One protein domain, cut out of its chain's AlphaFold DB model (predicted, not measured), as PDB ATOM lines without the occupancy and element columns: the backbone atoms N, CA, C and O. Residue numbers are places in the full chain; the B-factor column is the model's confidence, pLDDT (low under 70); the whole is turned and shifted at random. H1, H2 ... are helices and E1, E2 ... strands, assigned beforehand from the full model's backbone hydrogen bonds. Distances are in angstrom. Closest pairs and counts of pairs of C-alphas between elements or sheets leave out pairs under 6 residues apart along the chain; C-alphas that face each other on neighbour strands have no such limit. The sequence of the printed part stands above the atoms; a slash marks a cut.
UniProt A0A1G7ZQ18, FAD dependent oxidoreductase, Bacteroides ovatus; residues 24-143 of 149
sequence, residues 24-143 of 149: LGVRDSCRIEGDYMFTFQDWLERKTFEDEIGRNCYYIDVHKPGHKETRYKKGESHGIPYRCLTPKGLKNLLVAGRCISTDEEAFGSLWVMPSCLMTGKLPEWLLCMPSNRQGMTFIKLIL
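This is residues 24 to 143 of the 149 residues of the protein "FAD dependent oxidoreductase" of Bacteroides ovatus (UniProt A0A1G7ZQ18). With little regular structure, this is a body mostly of loops round a small hairpin, E1 and E2; the longest helix, H3, packs on E1, and residues 128 to 133 stick out beyond it. The printed part has 120 residues, 37 in named elements, in the order H1, E1, E2, H2, H3: mixed, with an antiparallel sheet. It is compact, with a radius of gyration of the C-alphas of 14.7 A and spans of 48 by 35 by 22 A.

Find E1 at residues 52 to 56, from C-alpha 52 at (131.471, 151.552, 92.081), and E2 at 78 to 81. H3, residues 113 to 128, runs 23.4 A to C-alpha 128 at (138.197, 162.700, 79.360). H1 is residues 40 to 44 and H2 104 to 110.

In the hairpin E1 and E2, antiparallel at 147 degrees, look at N 53 and O 80, within hydrogen-bond range at 2.9 A. The closest C-alphas of E1 and H3, Gly 54 and Met 118, are 6.4 A apart. H1 and H2 only just touch, with 3 pairs of C-alphas within 8 A, the closest Phe 40 and Ala 106 at 4.8 A. H1 and H3 are apart. Every O i to N i+4 pair is within range in H1, 10 of 12 in H3 and 1 of 3 in H2, where 3 of 4 O i to N i+3 pairs are.

The C-alphas farthest apart, Gly 66 and Ser 131, are 49.9 A apart. The printed part has no cut; the links E1 to E2 and E2 to H2 are long. Look for pLDDT under 70 at residues 25 to 29, 65 to 66, 69 and 122 to 143.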
ATOM      1  N   LEU A  24     162.884 148.328 106.152       74.50
ATOM      2  CA  LEU A  24     161.729 147.468 106.336       74.50
ATOM      3  C   LEU A  24     160.663 147.878 105.311       74.50
ATOM      4  O   LEU A  24     160.314 149.055 105.208       74.50
ATOM      5  N   GLY A  25     160.148 146.919 104.543       65.62
ATOM      6  CA  GLY A  25     159.046 147.168 103.619       65.62
ATOM      7  C   GLY A  25     157.777 147.510 104.393       65.62
ATOM      8  O   GLY A  25     157.032 146.612 104.776       65.62
ATOM      9  N   VAL A  26     157.538 148.798 104.645       68.12
ATOM     10  CA  VAL A  26     156.319 149.261 105.310       68.12
ATOM     11  C   VAL A  26     155.151 149.089 104.342       68.12
ATOM     12  O   VAL A  26     155.062 149.756 103.309       68.12
ATOM     13  N   ARG A  27     154.267 148.145 104.670       68.12
ATOM     14  CA  ARG A  27     153.098 147.796 103.849       68.12
ATOM     15  C   ARG A  27     151.875 148.655 104.161       68.12
ATOM     16  O   ARG A  27     150.998 148.743 103.312       68.12
ATOM     17  N   ASP A  28     151.859 149.334 105.310       69.94
ATOM     18  CA  ASP A  28     150.810 150.285 105.693       69.94
ATOM     19  C   ASP A  28     151.270 151.732 105.452       69.94
ATOM     20  O   ASP A  28     152.308 152.171 105.944       69.94
ATOM     21  N   SER A  29     150.535 152.462 104.617       68.81
ATOM     22  CA  SER A  29     150.853 153.843 104.227       68.81
ATOM     23  C   SER A  29     149.859 154.818 104.856       68.81
ATOM     24  O   SER A  29     148.860 154.422 105.445       68.81
ATOM     25  N   CYS A  30     150.109 156.121 104.726       76.00
ATOM     26  CA  CYS A  30     149.119 157.118 105.127       76.00
ATOM     27  C   CYS A  30     147.822 156.944 104.316       76.00
ATOM     28  O   CYS A  30     147.861 156.917 103.084       76.00
ATOM     29  N   ARG A  31     146.692 156.856 105.020       84.00
ATOM     30  CA  ARG A  31     145.335 156.789 104.467       84.00
ATOM     31  C   ARG A  31     144.631 158.127 104.669       84.00
ATOM     32  O   ARG A  31     144.926 158.834 105.633       84.00
ATOM     33  N   ILE A  32     143.725 158.474 103.761       88.38
ATOM     34  CA  ILE A  32     142.848 159.636 103.940       88.38
ATOM     35  C   ILE A  32     141.588 159.250 104.707       88.38
ATOM     36  O   ILE A  32     141.128 158.115 104.620       88.38
ATOM     37  N   GLU A  33     140.988 160.223 105.386       89.00
ATOM     38  CA  GLU A  33     139.583 160.139 105.774       89.00
ATOM     39  C   GLU A  33     138.742 160.622 104.585       89.00
ATOM     40  O   GLU A  33     138.748 161.809 104.242       89.00
ATOM     41  N   GLY A  34     138.099 159.681 103.895       87.25
ATOM     42  CA  GLY A  34     137.241 159.967 102.747       87.25
ATOM     43  C   GLY A  34     135.784 160.236 103.125       87.25
ATOM     44  O   GLY A  34     135.389 160.068 104.278       87.25
ATOM     45  N   ASP A  35     134.962 160.605 102.141       88.88
ATOM     46  CA  ASP A  35     133.505 160.740 102.324       88.88
ATOM     47  C   ASP A  35     132.835 159.400 102.669       88.88
ATOM     48  O   ASP A  35     131.776 159.361 103.298       88.88
ATOM     49  N   TYR A  36     133.459 158.294 102.259       91.50
ATOM     50  CA  TYR A  36     133.127 156.949 102.705       91.50
ATOM     51  C   TYR A  36     134.393 156.230 103.172       91.50
ATOM     52  O   TYR A  36     135.475 156.409 102.609       91.50
ATOM     53  N   MET A  37     134.253 155.402 104.202       91.81
ATOM     54  CA  MET A  37     135.313 154.529 104.689       91.81
ATOM     55  C   MET A  37     134.903 153.095 104.403       91.81
ATOM     56  O   MET A  37     133.886 152.630 104.911       91.81
ATOM     57  N   PHE A  38     135.665 152.412 103.553       91.50
ATOM     58  CA  PHE A  38     135.370 151.023 103.229       91.50
ATOM     59  C   PHE A  38     135.756 150.120 104.400       91.50
ATOM     60  O   PHE A  38     136.917 150.112 104.828       91.50
ATOM     61  N   THR A  39     134.781 149.362 104.897       91.75
ATOM     62  CA  THR A  39     134.926 148.593 106.134       91.75
ATOM     63  C   THR A  39     135.179 147.110 105.894       91.75
ATOM     64  O   THR A  39     134.938 146.572 104.809       91.75
ATOM     65  N   PHE A  40     135.636 146.408 106.936       89.06
ATOM     66  CA  PHE A  40     135.727 144.943 106.906       89.06
ATOM     67  C   PHE A  40     134.364 144.284 106.640       89.06
ATOM     68  O   PHE A  40     134.277 143.279 105.935       89.06
ATOM     69  N   GLN A  41     133.292 144.885 107.152       89.50
ATOM     70  CA  GLN A  41     131.938 144.381 106.965       89.50
ATOM     71  C   GLN A  41     131.492 144.482 105.501       89.50
ATOM     72  O   GLN A  41     130.970 143.512 104.954       89.50
ATOM     73  N   ASP A  42     131.784 145.598 104.826       90.69
ATOM     74  CA  ASP A  42     131.496 145.753 103.393       90.69
ATOM     75  C   ASP A  42     132.236 144.702 102.546       90.69
ATOM     76  O   ASP A  42     131.709 144.182 101.554       90.69
ATOM     77  N   TRP A  43     133.462 144.359 102.957       89.75
ATOM     78  CA  TRP A  43     134.232 143.282 102.348       89.75
ATOM     79  C   TRP A  43     133.561 141.926 102.574       89.75
ATOM     80  O   TRP A  43     133.370 141.191 101.601       89.75
ATOM     81  N   LEU A  44     133.174 141.596 103.813       88.12
ATOM     82  CA  LEU A  44     132.499 140.338 104.166       88.12
ATOM     83  C   LEU A  44     131.195 140.144 103.390       88.12
ATOM     84  O   LEU A  44     130.950 139.060 102.862       88.12
ATOM     85  N   GLU A  45     130.397 141.202 103.279       90.19
ATOM     86  CA  GLU A  45     129.108 141.202 102.581       90.19
ATOM     87  C   GLU A  45     129.243 141.170 101.056       90.19
ATOM     88  O   GLU A  45     128.242 141.032 100.355       90.19
ATOM     89  N   ARG A  46     130.470 141.278 100.519       89.31
ATOM     90  CA  ARG A  46     130.724 141.362  99.069       89.31
ATOM     91  C   ARG A  46     129.918 142.500  98.441       89.31
ATOM     92  O   ARG A  46     129.340 142.363  97.360       89.31
ATOM     93  N   LYS A  47     129.868 143.623  99.157       88.94
ATOM     94  CA  LYS A  47     128.957 144.718  98.855       88.94
ATOM     95  C   LYS A  47     129.231 145.294  97.472       88.94
ATOM     96  O   LYS A  47     130.376 145.450  97.041       88.94
ATOM     97  N   THR A  48     128.141 145.581  96.777       89.81
ATOM     98  CA  THR A  48     128.132 146.294  95.501       89.81
ATOM     99  C   THR A  48     127.632 147.706  95.776       89.81
ATOM    100  O   THR A  48     126.729 147.890  96.594       89.81
ATOM    101  N   PHE A  49     128.236 148.696  95.129       89.75
ATOM    102  CA  PHE A  49     127.890 150.103  95.309       89.75
ATOM    103  C   PHE A  49     127.406 150.679  93.980       89.75
ATOM    104  O   PHE A  49     127.925 150.324  92.928       89.75
ATOM    105  N   GLU A  50     126.433 151.589  94.020       86.56
ATOM    106  CA  GLU A  50     125.969 152.291  92.813       86.56
ATOM    107  C   GLU A  50     127.069 153.176  92.213       86.56
ATOM    108  O   GLU A  50     127.156 153.348  91.000       86.56
ATOM    109  N   ASP A  51     127.938 153.710  93.072       87.44
ATOM    110  CA  ASP A  51     129.095 154.520  92.711       87.44
ATOM    111  C   ASP A  51     130.384 153.690  92.581       87.44
ATOM    112  O   ASP A  51     131.475 154.212  92.828       87.44
ATOM    113  N   GLU A  52     130.289 152.400  92.230       87.62
ATOM    114  CA  GLU A  52     131.471 151.552  92.081       87.62
ATOM    115  C   GLU A  52     132.346 151.964  90.891       87.62
ATOM    116  O   GLU A  52     131.890 152.179  89.771       87.62
ATOM    117  N   ILE A  53     133.647 152.064  91.146       84.94
ATOM    118  CA  ILE A  53     134.663 152.461  90.159       84.94
ATOM    119  C   ILE A  53     135.432 151.261  89.606       84.94
ATOM    120  O   ILE A  53     136.191 151.372  88.645       84.94
ATOM    121  N   GLY A  54     135.262 150.111  90.245       85.19
ATOM    122  CA  GLY A  54     135.935 148.872  89.913       85.19
ATOM    123  C   GLY A  54     135.602 147.792  90.928       85.19
ATOM    124  O   GLY A  54     135.137 148.076  92.034       85.19
ATOM    125  N   ARG A  55     135.866 146.543  90.546       87.12
ATOM    126  CA  ARG A  55     135.659 145.376  91.401       87.12
ATOM    127  C   ARG A  55     136.990 144.725  91.726       87.12
ATOM    128  O   ARG A  55     137.856 144.604  90.861       87.12
ATOM    129  N   ASN A  56     137.130 144.281  92.966       86.38
ATOM    130  CA  ASN A  56     138.298 143.554  93.436       86.38
ATOM    131  C   ASN A  56     137.874 142.199  94.025       86.38
ATOM    132  O   ASN A  56     136.794 142.046  94.602       86.38
ATOM    133  N   CYS A  57     138.722 141.193  93.847       86.88
ATOM    134  CA  CYS A  57     138.523 139.824  94.335       86.88
ATOM    135  C   CYS A  57     139.704 139.334  95.188       86.88
ATOM    136  O   CYS A  57     139.837 138.139  95.450       86.88
ATOM    137  N   TYR A  58     140.575 140.252  95.613       84.62
ATOM    138  CA  TYR A  58     141.710 139.926  96.463       84.62
ATOM    139  C   TYR A  58     141.276 139.729  97.917       84.62
ATOM    140  O   TYR A  58     140.462 140.491  98.434       84.62
ATOM    141  N   TYR A  59     141.803 138.696  98.576       83.94
ATOM    142  CA  TYR A  59     141.470 138.392  99.966       83.94
ATOM    143  C   TYR A  59     142.148 139.358 100.946       83.94
ATOM    144  O   TYR A  59     143.085 140.063 100.587       83.94
ATOM    145  N   ILE A  60     141.683 139.406 102.194       84.44
ATOM    146  CA  ILE A  60     142.332 140.240 103.211       84.44
ATOM    147  C   ILE A  60     143.636 139.580 103.651       84.44
ATOM    148  O   ILE A  60     143.630 138.515 104.265       84.44
ATOM    149  N   ASP A  61     144.751 140.223 103.315       79.12
ATOM    150  CA  ASP A  61     146.091 139.789 103.694       79.12
ATOM    151  C   ASP A  61     146.552 140.523 104.960       79.12
ATOM    152  O   ASP A  61     147.241 141.545 104.899       79.12
ATOM    153  N   VAL A  62     146.109 140.028 106.120       77.62
ATOM    154  CA  VAL A  62     146.464 140.566 107.441       77.62
ATOM    155  C   VAL A  62     147.246 139.516 108.228       77.62
ATOM    156  O   VAL A  62     146.714 138.486 108.640       77.62
ATOM    157  N   HIS A  63     148.522 139.802 108.489       72.50
ATOM    158  CA  HIS A  63     149.423 138.924 109.241       72.50
ATOM    159  C   HIS A  63     149.324 139.167 110.757       72.50
ATOM    160  O   HIS A  63     150.291 139.587 111.393       72.50
ATOM    161  N   LYS A  64     148.144 138.923 111.344       72.56
ATOM    162  CA  LYS A  64     147.934 138.953 112.803       72.56
ATOM    163  C   LYS A  64     147.805 137.522 113.353       72.56
ATOM    164  O   LYS A  64     147.145 136.693 112.722       72.56
ATOM    165  N   PRO A  65     148.408 137.202 114.514       69.00
ATOM    166  CA  PRO A  65     148.266 135.879 115.120       69.00
ATOM    167  C   PRO A  65     146.786 135.592 115.418       69.00
ATOM    168  O   PRO A  65     146.115 136.384 116.071       69.00
ATOM    169  N   GLY A  66     146.269 134.470 114.904       69.12
ATOM    170  CA  GLY A  66     144.862 134.074 115.051       69.12
ATOM    171  C   GLY A  66     143.909 134.584 113.960       69.12
ATOM    172  O   GLY A  66     142.735 134.215 113.975       69.12
ATOM    173  N   HIS A  67     144.383 135.374 112.989       70.06
ATOM    174  CA  HIS A  67     143.562 135.776 111.847       70.06
ATOM    175  C   HIS A  67     143.332 134.582 110.907       70.06
ATOM    176  O   HIS A  67     144.281 133.975 110.407       70.06
ATOM    177  N   LYS A  68     142.066 134.226 110.666       71.00
ATOM    178  CA  LYS A  68     141.713 133.208 109.671       71.00
ATOM    179  C   LYS A  68     141.688 133.848 108.290       71.00
ATOM    180  O   LYS A  68     140.873 134.733 108.045       71.00
ATOM    181  N   GLU A  69     142.524 133.343 107.382       69.25
ATOM    182  CA  GLU A  69     142.497 133.735 105.971       69.25
ATOM    183  C   GLU A  69     141.121 133.432 105.370       69.25
ATOM    184  O   GLU A  69     140.802 132.297 105.006       69.25
ATOM    185  N   THR A  70     140.288 134.461 105.264       77.31
ATOM    186  CA  THR A  70     138.992 134.350 104.603       77.31
ATOM    187  C   THR A  70     139.210 134.640 103.127       77.31
ATOM    188  O   THR A  70     139.601 135.744 102.750       77.31
ATOM    189  N   ARG A  71     138.994 133.638 102.275       80.12
ATOM    190  CA  ARG A  71     139.178 133.763 100.825       80.12
ATOM    191  C   ARG A  71     137.846 133.954 100.112       80.12
ATOM    192  O   ARG A  71     136.798 133.524 100.590       80.12
ATOM    193  N   TYR A  72     137.910 134.592  98.952       80.06
ATOM    194  CA  TYR A  72     136.786 134.678  98.026       80.06
ATOM    195  C   TYR A  72     136.432 133.296  97.482       80.06
ATOM    196  O   TYR A  72     137.325 132.512  97.140       80.06
ATOM    197  N   LYS A  73     135.135 133.003  97.355       81.50
ATOM    198  CA  LYS A  73     134.687 131.872  96.531       81.50
ATOM    199  C   LYS A  73     134.770 132.247  95.053       81.50
ATOM    200  O   LYS A  73     134.850 133.416  94.679       81.50
ATOM    201  N   LYS A  74     134.744 131.237  94.183       79.06
ATOM    202  CA  LYS A  74     134.779 131.439  92.731       79.06
ATOM    203  C   LYS A  74     133.604 132.329  92.295       79.06
ATOM    204  O   LYS A  74     132.455 131.954  92.492       79.06
ATOM    205  N   GLY A  75     133.910 133.483  91.699       82.25
ATOM    206  CA  GLY A  75     132.919 134.454  91.215       82.25
ATOM    207  C   GLY A  75     132.545 135.558  92.209       82.25
ATOM    208  O   GLY A  75     131.869 136.507  91.823       82.25
ATOM    209  N   GLU A  76     133.005 135.491  93.459       87.06
ATOM    210  CA  GLU A  76     132.780 136.568  94.422       87.06
ATOM    211  C   GLU A  76     133.747 137.738  94.176       87.06
ATOM    212  O   GLU A  76     134.926 137.558  93.868       87.06
ATOM    213  N   SER A  77     133.248 138.959  94.344       88.38
ATOM    214  CA  SER A  77     134.028 140.197  94.282       88.38
ATOM    215  C   SER A  77     133.297 141.292  95.051       88.38
ATOM    216  O   SER A  77     132.076 141.230  95.182       88.38
ATOM    217  N   HIS A  78     134.029 142.282  95.547       90.56
ATOM    218  CA  HIS A  78     133.456 143.489  96.147       90.56
ATOM    219  C   HIS A  78     133.661 144.684  95.217       90.56
ATOM    220  O   HIS A  78     134.656 144.740  94.485       90.56
ATOM    221  N   GLY A  79     132.726 145.628  95.256       89.94
ATOM    222  CA  GLY A  79     132.865 146.920  94.593       89.94
ATOM    223  C   GLY A  79     133.707 147.879  95.433       89.94
ATOM    224  O   GLY A  79     133.622 147.887  96.661       89.94
ATOM    225  N   ILE A  80     134.517 148.698  94.769       88.94
ATOM    226  CA  ILE A  80     135.211 149.832  95.385       88.94
ATOM    227  C   ILE A  80     134.388 151.081  95.054       88.94
ATOM    228  O   ILE A  80     134.261 151.388  93.868       88.94
ATOM    229  N   PRO A  81     133.815 151.796  96.036       90.00
ATOM    230  CA  PRO A  81     133.045 153.005  95.766       90.00
ATOM    231  C   PRO A  81     133.959 154.206  95.502       90.00
ATOM    232  O   PRO A  81     135.031 154.350  96.097       90.00
ATOM    233  N   TYR A  82     133.507 155.113  94.638       86.62
ATOM    234  CA  TYR A  82     134.207 156.357  94.313       86.62
ATOM    235  C   TYR A  82     134.469 157.234  95.543       86.62
ATOM    236  O   TYR A  82     135.530 157.848  95.656       86.62
ATOM    237  N   ARG A  83     133.529 157.253  96.493       88.62
ATOM    238  CA  ARG A  83     133.610 158.053  97.729       88.62
ATOM    239  C   ARG A  83     134.788 157.701  98.645       88.62
ATOM    240  O   ARG A  83     135.134 158.489  99.519       88.62
ATOM    241  N   CYS A  84     135.443 156.556  98.445       88.75
ATOM    242  CA  CYS A  84     136.679 156.235  99.166       88.75
ATOM    243  C   CYS A  84     137.903 157.015  98.662       88.75
ATOM    244  O   CYS A  84     138.938 157.026  99.332       88.75
ATOM    245  N   LEU A  85     137.809 157.622  97.474       86.75
ATOM    246  CA  LEU A  85     138.875 158.407  96.846       86.75
ATOM    247  C   LEU A  85     138.730 159.914  97.094       86.75
ATOM    248  O   LEU A  85     139.668 160.668  96.820       86.75
ATOM    249  N   THR A  86     137.567 160.363  97.579       87.06
ATOM    250  CA  THR A  86     137.272 161.773  97.841       87.06
ATOM    251  C   THR A  86     137.574 162.108  99.303       87.06
ATOM    252  O   THR A  86     136.897 161.598 100.192       87.06
ATOM    253  N   PRO A  87     138.597 162.933  99.593       87.25
ATOM    254  CA  PRO A  87     138.921 163.328 100.957       87.25
ATOM    255  C   PRO A  87     137.844 164.242 101.541       87.25
ATOM    256  O   PRO A  87     137.425 165.222 100.919       87.25
ATOM    257  N   LYS A  88     137.442 163.948 102.776       86.31
ATOM    258  CA  LYS A  88     136.382 164.664 103.481       86.31
ATOM    259  C   LYS A  88     136.734 166.143 103.643       86.31
ATOM    260  O   LYS A  88     137.798 166.502 104.142       86.31
ATOM    261  N   GLY A  89     135.821 167.015 103.223       82.31
ATOM    262  CA  GLY A  89     135.963 168.469 103.362       82.31
ATOM    263  C   GLY A  89     136.813 169.161 102.287       82.31
ATOM    264  O   GLY A  89     136.889 170.389 102.292       82.31
ATOM    265  N   LEU A  90     137.396 168.425 101.335       80.94
ATOM    266  CA  LEU A  90     138.127 169.001 100.205       80.94
ATOM    267  C   LEU A  90     137.362 168.780  98.903       80.94
ATOM    268  O   LEU A  90     137.067 167.659  98.503       80.94
ATOM    269  N   LYS A  91     137.066 169.877  98.205       75.88
ATOM    270  CA  LYS A  91     136.485 169.832  96.860       75.88
ATOM    271  C   LYS A  91     137.614 169.837  95.834       75.88
ATOM    272  O   LYS A  91     138.641 170.478  96.041       75.88
ATOM    273  N   ASN A  92     137.413 169.123  94.730       76.38
ATOM    274  CA  ASN A  92     138.323 169.059  93.578       76.38
ATOM    275  C   ASN A  92     139.619 168.267  93.807       76.38
ATOM    276  O   ASN A  92     140.497 168.269  92.949       76.38
ATOM    277  N   LEU A  93     139.740 167.552  94.923       77.81
ATOM    278  CA  LEU A  93     140.869 166.668  95.182       77.81
ATOM    279  C   LEU A  93     140.428 165.211  95.054       77.81
ATOM    280  O   LEU A  93     139.381 164.831  95.570       77.81
ATOM    281  N   LEU A  94     141.244 164.398  94.386       79.50
ATOM    282  CA  LEU A  94     141.090 162.948  94.366       79.50
ATOM    283  C   LEU A  94     142.405 162.293  94.743       79.50
ATOM    284  O   LEU A  94     143.480 162.702  94.296       79.50
ATOM    285  N   VAL A  95     142.290 161.247  95.544       80.50
ATOM    286  CA  VAL A  95     143.413 160.429  95.978       80.50
ATOM    287  C   VAL A  95     143.248 159.046  95.377       80.50
ATOM    288  O   VAL A  95     142.169 158.475  95.433       80.50
ATOM    289  N   ALA A  96     144.313 158.510  94.789       80.50
ATOM    290  CA  ALA A  96     144.311 157.186  94.175       80.50
ATOM    291  C   ALA A  96     145.461 156.326  94.712       80.50
ATOM    292  O   ALA A  96     146.449 156.837  95.247       80.50
ATOM    293  N   GLY A  97     145.346 155.010  94.536       80.19
ATOM    294  CA  GLY A  97     146.349 154.048  94.980       80.19
ATOM    295  C   GLY A  97     146.215 153.673  96.458       80.19
ATOM    296  O   GLY A  97     145.116 153.491  96.975       80.19
ATOM    297  N   ARG A  98     147.356 153.548  97.147       80.44
ATOM    298  CA  ARG A  98     147.445 153.036  98.530       80.44
ATOM    299  C   ARG A  98     146.900 153.985  99.601       80.44
ATOM    300  O   ARG A  98     146.823 153.597 100.756       80.44
ATOM    301  N   CYS A  99     146.542 155.214  99.246       83.62
ATOM    302  CA  CYS A  99     146.048 156.212 100.195       83.62
ATOM    303  C   CYS A  99     144.515 156.222 100.317       83.62
ATOM    304  O   CYS A  99     143.960 157.213 100.775       83.62
ATOM    305  N   ILE A 100     143.838 155.153  99.891       87.31
ATOM    306  CA  ILE A 100     142.378 155.007  99.918       87.31
ATOM    307  C   ILE A 100     141.806 155.025 101.350       87.31
ATOM    308  O   ILE A 100     142.441 154.552 102.292       87.31
ATOM    309  N   SER A 101     140.592 155.561 101.503       90.81
ATOM    310  CA  SER A 101     139.848 155.570 102.770       90.81
ATOM    311  C   SER A 101     139.297 154.180 103.104       90.81
ATOM    312  O   SER A 101     138.305 153.729 102.519       90.81
ATOM    313  N   THR A 102     139.960 153.472 104.022       90.12
ATOM    314  CA  THR A 102     139.588 152.110 104.437       90.12
ATOM    315  C   THR A 102     139.949 151.834 105.894       90.12
ATOM    316  O   THR A 102     140.951 152.349 106.410       90.12
ATOM    317  N   ASP A 103     139.218 150.905 106.504       89.75
ATOM    318  CA  ASP A 103     139.614 150.277 107.766       89.75
ATOM    319  C   ASP A 103     140.958 149.545 107.636       89.75
ATOM    320  O   ASP A 103     141.378 149.169 106.540       89.75
ATOM    321  N   GLU A 104     141.636 149.317 108.763       84.88
ATOM    322  CA  GLU A 104     142.929 148.614 108.814       84.88
ATOM    323  C   GLU A 104     142.844 147.182 108.268       84.88
ATOM    324  O   GLU A 104     143.727 146.739 107.539       84.88
ATOM    325  N   GLU A 105     141.762 146.463 108.569       85.00
ATOM    326  CA  GLU A 105     141.593 145.087 108.094       85.00
ATOM    327  C   GLU A 105     141.262 145.045 106.602       85.00
ATOM    328  O   GLU A 105     141.890 144.314 105.836       85.00
ATOM    329  N   ALA A 106     140.324 145.883 106.156       87.06
ATOM    330  CA  ALA A 106     139.946 145.959 104.749       87.06
ATOM    331  C   ALA A 106     141.080 146.499 103.864       87.06
ATOM    332  O   ALA A 106     141.176 146.137 102.683       87.06
ATOM    333  N   PHE A 107     141.981 147.305 104.440       86.88
ATOM    334  CA  PHE A 107     143.167 147.806 103.756       86.88
ATOM    335  C   PHE A 107     143.982 146.666 103.159       86.88
ATOM    336  O   PHE A 107     144.383 146.790 102.006       86.88
ATOM    337  N   GLY A 108     144.118 145.538 103.872       84.25
ATOM    338  CA  GLY A 108     144.844 144.331 103.452       84.25
ATOM    339  C   GLY A 108     144.347 143.685 102.151       84.25
ATOM    340  O   GLY A 108     145.081 142.918 101.531       84.25
ATOM    341  N   SER A 109     143.143 144.028 101.690       84.94
ATOM    342  CA  SER A 109     142.592 143.606 100.394       84.94
ATOM    343  C   SER A 109     142.779 144.657  99.290       84.94
ATOM    344  O   SER A 109     142.876 144.321  98.109       84.94
ATOM    345  N   LEU A 110     142.826 145.942  99.648       84.88
ATOM    346  CA  LEU A 110     142.754 147.067  98.706       84.88
ATOM    347  C   LEU A 110     144.113 147.690  98.364       84.88
ATOM    348  O   LEU A 110     144.239 148.336  97.327       84.88
ATOM    349  N   TRP A 111     145.146 147.456  99.171       81.69
ATOM    350  CA  TRP A 111     146.514 147.938  98.920       81.69
ATOM    351  C   TRP A 111     147.242 147.217  97.770       81.69
ATOM    352  O   TRP A 111     148.341 147.618  97.384       81.69
ATOM    353  N   VAL A 112     146.656 146.150  97.217       82.12
ATOM    354  CA  VAL A 112     147.261 145.368  96.133       82.12
ATOM    355  C   VAL A 112     147.313 146.134  94.812       82.12
ATOM    356  O   VAL A 112     146.475 146.988  94.514       82.12
ATOM    357  N   MET A 113     148.297 145.780  93.983       81.12
ATOM    358  CA  MET A 113     148.555 146.438  92.698       81.12
ATOM    359  C   MET A 113     147.329 146.528  91.771       81.12
ATOM    360  O   MET A 113     147.127 147.607  91.216       81.12
ATOM    361  N   PRO A 114     146.478 145.487  91.614       80.75
ATOM    362  CA  PRO A 114     145.277 145.591  90.782       80.75
ATOM    363  C   PRO A 114     144.332 146.708  91.233       80.75
ATOM    364  O   PRO A 114     143.927 147.545  90.431       80.75
ATOM    365  N   SER A 115     144.041 146.780  92.530       81.88
ATOM    366  CA  SER A 115     143.172 147.805  93.118       81.88
ATOM    367  C   SER A 115     143.772 149.207  92.979       81.88
ATOM    368  O   SER A 115     143.075 150.167  92.640       81.88
ATOM    369  N   CYS A 116     145.089 149.331  93.158       81.81
ATOM    370  CA  CYS A 116     145.800 150.594  92.960       81.81
ATOM    371  C   CYS A 116     145.781 151.058  91.493       81.81
ATOM    372  O   CYS A 116     145.621 152.246  91.226       81.81
ATOM    373  N   LEU A 117     145.914 150.135  90.537       81.56
ATOM    374  CA  LEU A 117     145.841 150.448  89.111       81.56
ATOM    375  C   LEU A 117     144.430 150.894  88.711       81.56
ATOM    376  O   LEU A 117     144.277 151.893  88.009       81.56
ATOM    377  N   MET A 118     143.404 150.190  89.196       81.75
ATOM    378  CA  MET A 118     142.000 150.527  88.940       81.75
ATOM    379  C   MET A 118     141.655 151.930  89.442       81.75
ATOM    380  O   MET A 118     141.111 152.745  88.698       81.75
ATOM    381  N   THR A 119     142.037 152.244  90.681       81.56
ATOM    382  CA  THR A 119     141.817 153.581  91.257       81.56
ATOM    383  C   THR A 119     142.630 154.664  90.548       81.56
ATOM    384  O   THR A 119     142.155 155.788  90.449       81.56
ATOM    385  N   GLY A 120     143.819 154.350  90.019       73.75
ATOM    386  CA  GLY A 120     144.643 155.286  89.246       73.75
ATOM    387  C   GLY A 120     144.117 155.578  87.836       73.75
ATOM    388  O   GLY A 120     144.263 156.697  87.350       73.75
ATOM    389  N   LYS A 121     143.465 154.604  87.190       71.00
ATOM    390  CA  LYS A 121     142.873 154.767  85.851       71.00
ATOM    391  C   LYS A 121     141.616 155.647  85.884       71.00
ATOM    392  O   LYS A 121     141.318 156.338  84.916       71.00
ATOM    393  N   LEU A 122     140.889 155.664  86.996       67.19
ATOM    394  CA  LEU A 122     139.629 156.397  87.105       67.19
ATOM    395  C   LEU A 122     139.770 157.936  86.979       67.19
ATOM    396  O   LEU A 122     139.018 158.514  86.193       67.19
ATOM    397  N   PRO A 123     140.712 158.618  87.665       59.06
ATOM    398  CA  PRO A 123     140.985 160.039  87.445       59.06
ATOM    399  C   PRO A 123     141.247 160.385  85.975       59.06
ATOM    400  O   PRO A 123     140.773 161.411  85.500       59.06
ATOM    401  N   GLU A 124     141.951 159.517  85.244       55.84
ATOM    402  CA  GLU A 124     142.229 159.688  83.811       55.84
ATOM    403  C   GLU A 124     140.941 159.626  82.974       55.84
ATOM    404  O   GLU A 124     140.705 160.487  82.130       55.84
ATOM    405  N   TRP A 125     140.063 158.655  83.241       55.53
ATOM    406  CA  TRP A 125     138.770 158.553  82.553       55.53
ATOM    407  C   TRP A 125     137.838 159.725  82.868       55.53
ATOM    408  O   TRP A 125     137.160 160.225  81.971       55.53
ATOM    409  N   LEU A 126     137.817 160.191  84.119       57.03
ATOM    410  CA  LEU A 126     136.982 161.318  84.534       57.03
ATOM    411  C   LEU A 126     137.428 162.637  83.880       57.03
ATOM    412  O   LEU A 126     136.582 163.480  83.595       57.03
ATOM    413  N   LEU A 127     138.726 162.795  83.590       51.94
ATOM    414  CA  LEU A 127     139.272 163.942  82.850       51.94
ATOM    415  C   LEU A 127     138.837 163.972  81.376       51.94
ATOM    416  O   LEU A 127     138.685 165.052  80.812       51.94
ATOM    417  N   CYS A 128     138.625 162.808  80.757       47.09
ATOM    418  CA  CYS A 128     138.197 162.700  79.360       47.09
ATOM    419  C   CYS A 128     136.672 162.785  79.167       47.09
ATOM    420  O   CYS A 128     136.211 162.866  78.029       47.09
ATOM    421  N   MET A 129     135.874 162.755  80.242       45.19
ATOM    422  CA  MET A 129     134.421 162.887  80.129       45.19
ATOM    423  C   MET A 129     133.996 164.357  79.965       45.19
ATOM    424  O   MET A 129     134.500 165.229  80.675       45.19
ATOM    425  N   PRO A 130     133.042 164.657  79.061       37.06
ATOM    426  CA  PRO A 130     132.591 166.021  78.811       37.06
ATOM    427  C   PRO A 130     131.912 166.610  80.054       37.06
ATOM    428  O   PRO A 130     130.815 166.199  80.420       37.06
ATOM    429  N   SER A 131     132.629 167.530  80.708       44.28
ATOM    430  CA  SER A 131     132.259 168.750  81.459       44.28
ATOM    431  C   SER A 131     130.933 168.881  82.240       44.28
ATOM    432  O   SER A 131     130.735 169.916  82.864       44.28
ATOM    433  N   ASN A 132     130.022 167.914  82.319       40.62
ATOM    434  CA  ASN A 132     128.749 168.070  83.044       40.62
ATOM    435  C   ASN A 132     128.836 167.782  84.557       40.62
ATOM    436  O   ASN A 132     127.848 167.948  85.265       40.62
ATOM    437  N   ARG A 133     130.021 167.443  85.091       44.72
ATOM    438  CA  ARG A 133     130.334 167.495  86.540       44.72
ATOM    439  C   ARG A 133     131.272 168.662  86.877       44.72
ATOM    440  O   ARG A 133     132.235 168.515  87.626       44.72
ATOM    441  N   GLN A 134     130.985 169.830  86.307       40.22
ATOM    442  CA  GLN A 134     131.791 171.062  86.314       40.22
ATOM    443  C   GLN A 134     132.060 171.713  87.692       40.22
ATOM    444  O   GLN A 134     132.591 172.816  87.755       40.22
ATOM    445  N   GLY A 135     131.754 171.042  88.805       40.94
ATOM    446  CA  GLY A 135     132.144 171.500  90.140       40.94
ATOM    447  C   GLY A 135     133.566 171.109  90.555       40.94
ATOM    448  O   GLY A 135     134.068 171.682  91.511       40.94
ATOM    449  N   MET A 136     134.206 170.150  89.869       45.22
ATOM    450  CA  MET A 136     135.512 169.587  90.244       45.22
ATOM    451  C   MET A 136     136.667 170.177  89.425       45.22
ATOM    452  O   MET A 136     137.251 169.526  88.563       45.22
ATOM    453  N   THR A 137     136.987 171.445  89.662       34.81
ATOM    454  CA  THR A 137     138.059 172.161  88.957       34.81
ATOM    455  C   THR A 137     139.436 171.799  89.541       34.81
ATOM    456  O   THR A 137     139.726 172.165  90.674       34.81
ATOM    457  N   PHE A 138     140.290 171.139  88.746       36.41
ATOM    458  CA  PHE A 138     141.689 170.744  89.026       36.41
ATOM    459  C   PHE A 138     141.905 169.519  89.930       36.41
ATOM    460  O   PHE A 138     142.241 169.641  91.104       36.41
ATOM    461  N   ILE A 139     141.842 168.323  89.333       45.09
ATOM    462  CA  ILE A 139     142.249 167.066  89.976       45.09
ATOM    463  C   ILE A 139     143.774 167.067  90.152       45.09
ATOM    464  O   ILE A 139     144.532 166.652  89.274       45.09
ATOM    465  N   LYS A 140     144.245 167.541  91.304       43.78
ATOM    466  CA  LYS A 140     145.619 167.311  91.751       43.78
ATOM    467  C   LYS A 140     145.709 165.858  92.216       43.78
ATOM    468  O   LYS A 140     145.408 165.557  93.363       43.78
ATOM    469  N   LEU A 141     146.074 164.946  91.316       49.69
ATOM    470  CA  LEU A 141     146.319 163.553  91.680       49.69
ATOM    471  C   LEU A 141     147.578 163.495  92.547       49.69
ATOM    472  O   LEU A 141     148.693 163.598  92.038       49.69
ATOM    473  N   ILE A 142     147.413 163.349  93.858       53.16
ATOM    474  CA  ILE A 142     148.556 163.120  94.735       53.16
ATOM    475  C   ILE A 142     148.724 161.612  94.893       53.16
ATOM    476  O   ILE A 142     148.075 160.985  95.729       53.16
ATOM    477  N   LEU A 143     149.622 161.022  94.097       50.09
ATOM    478  CA  LEU A 143     150.238 159.751  94.470       50.09
ATOM    479  C   LEU A 143     151.131 160.026  95.683       50.09
ATOM    480  O   LEU A 143     152.310 160.353  95.545       50.09
TER     481      LEU A 143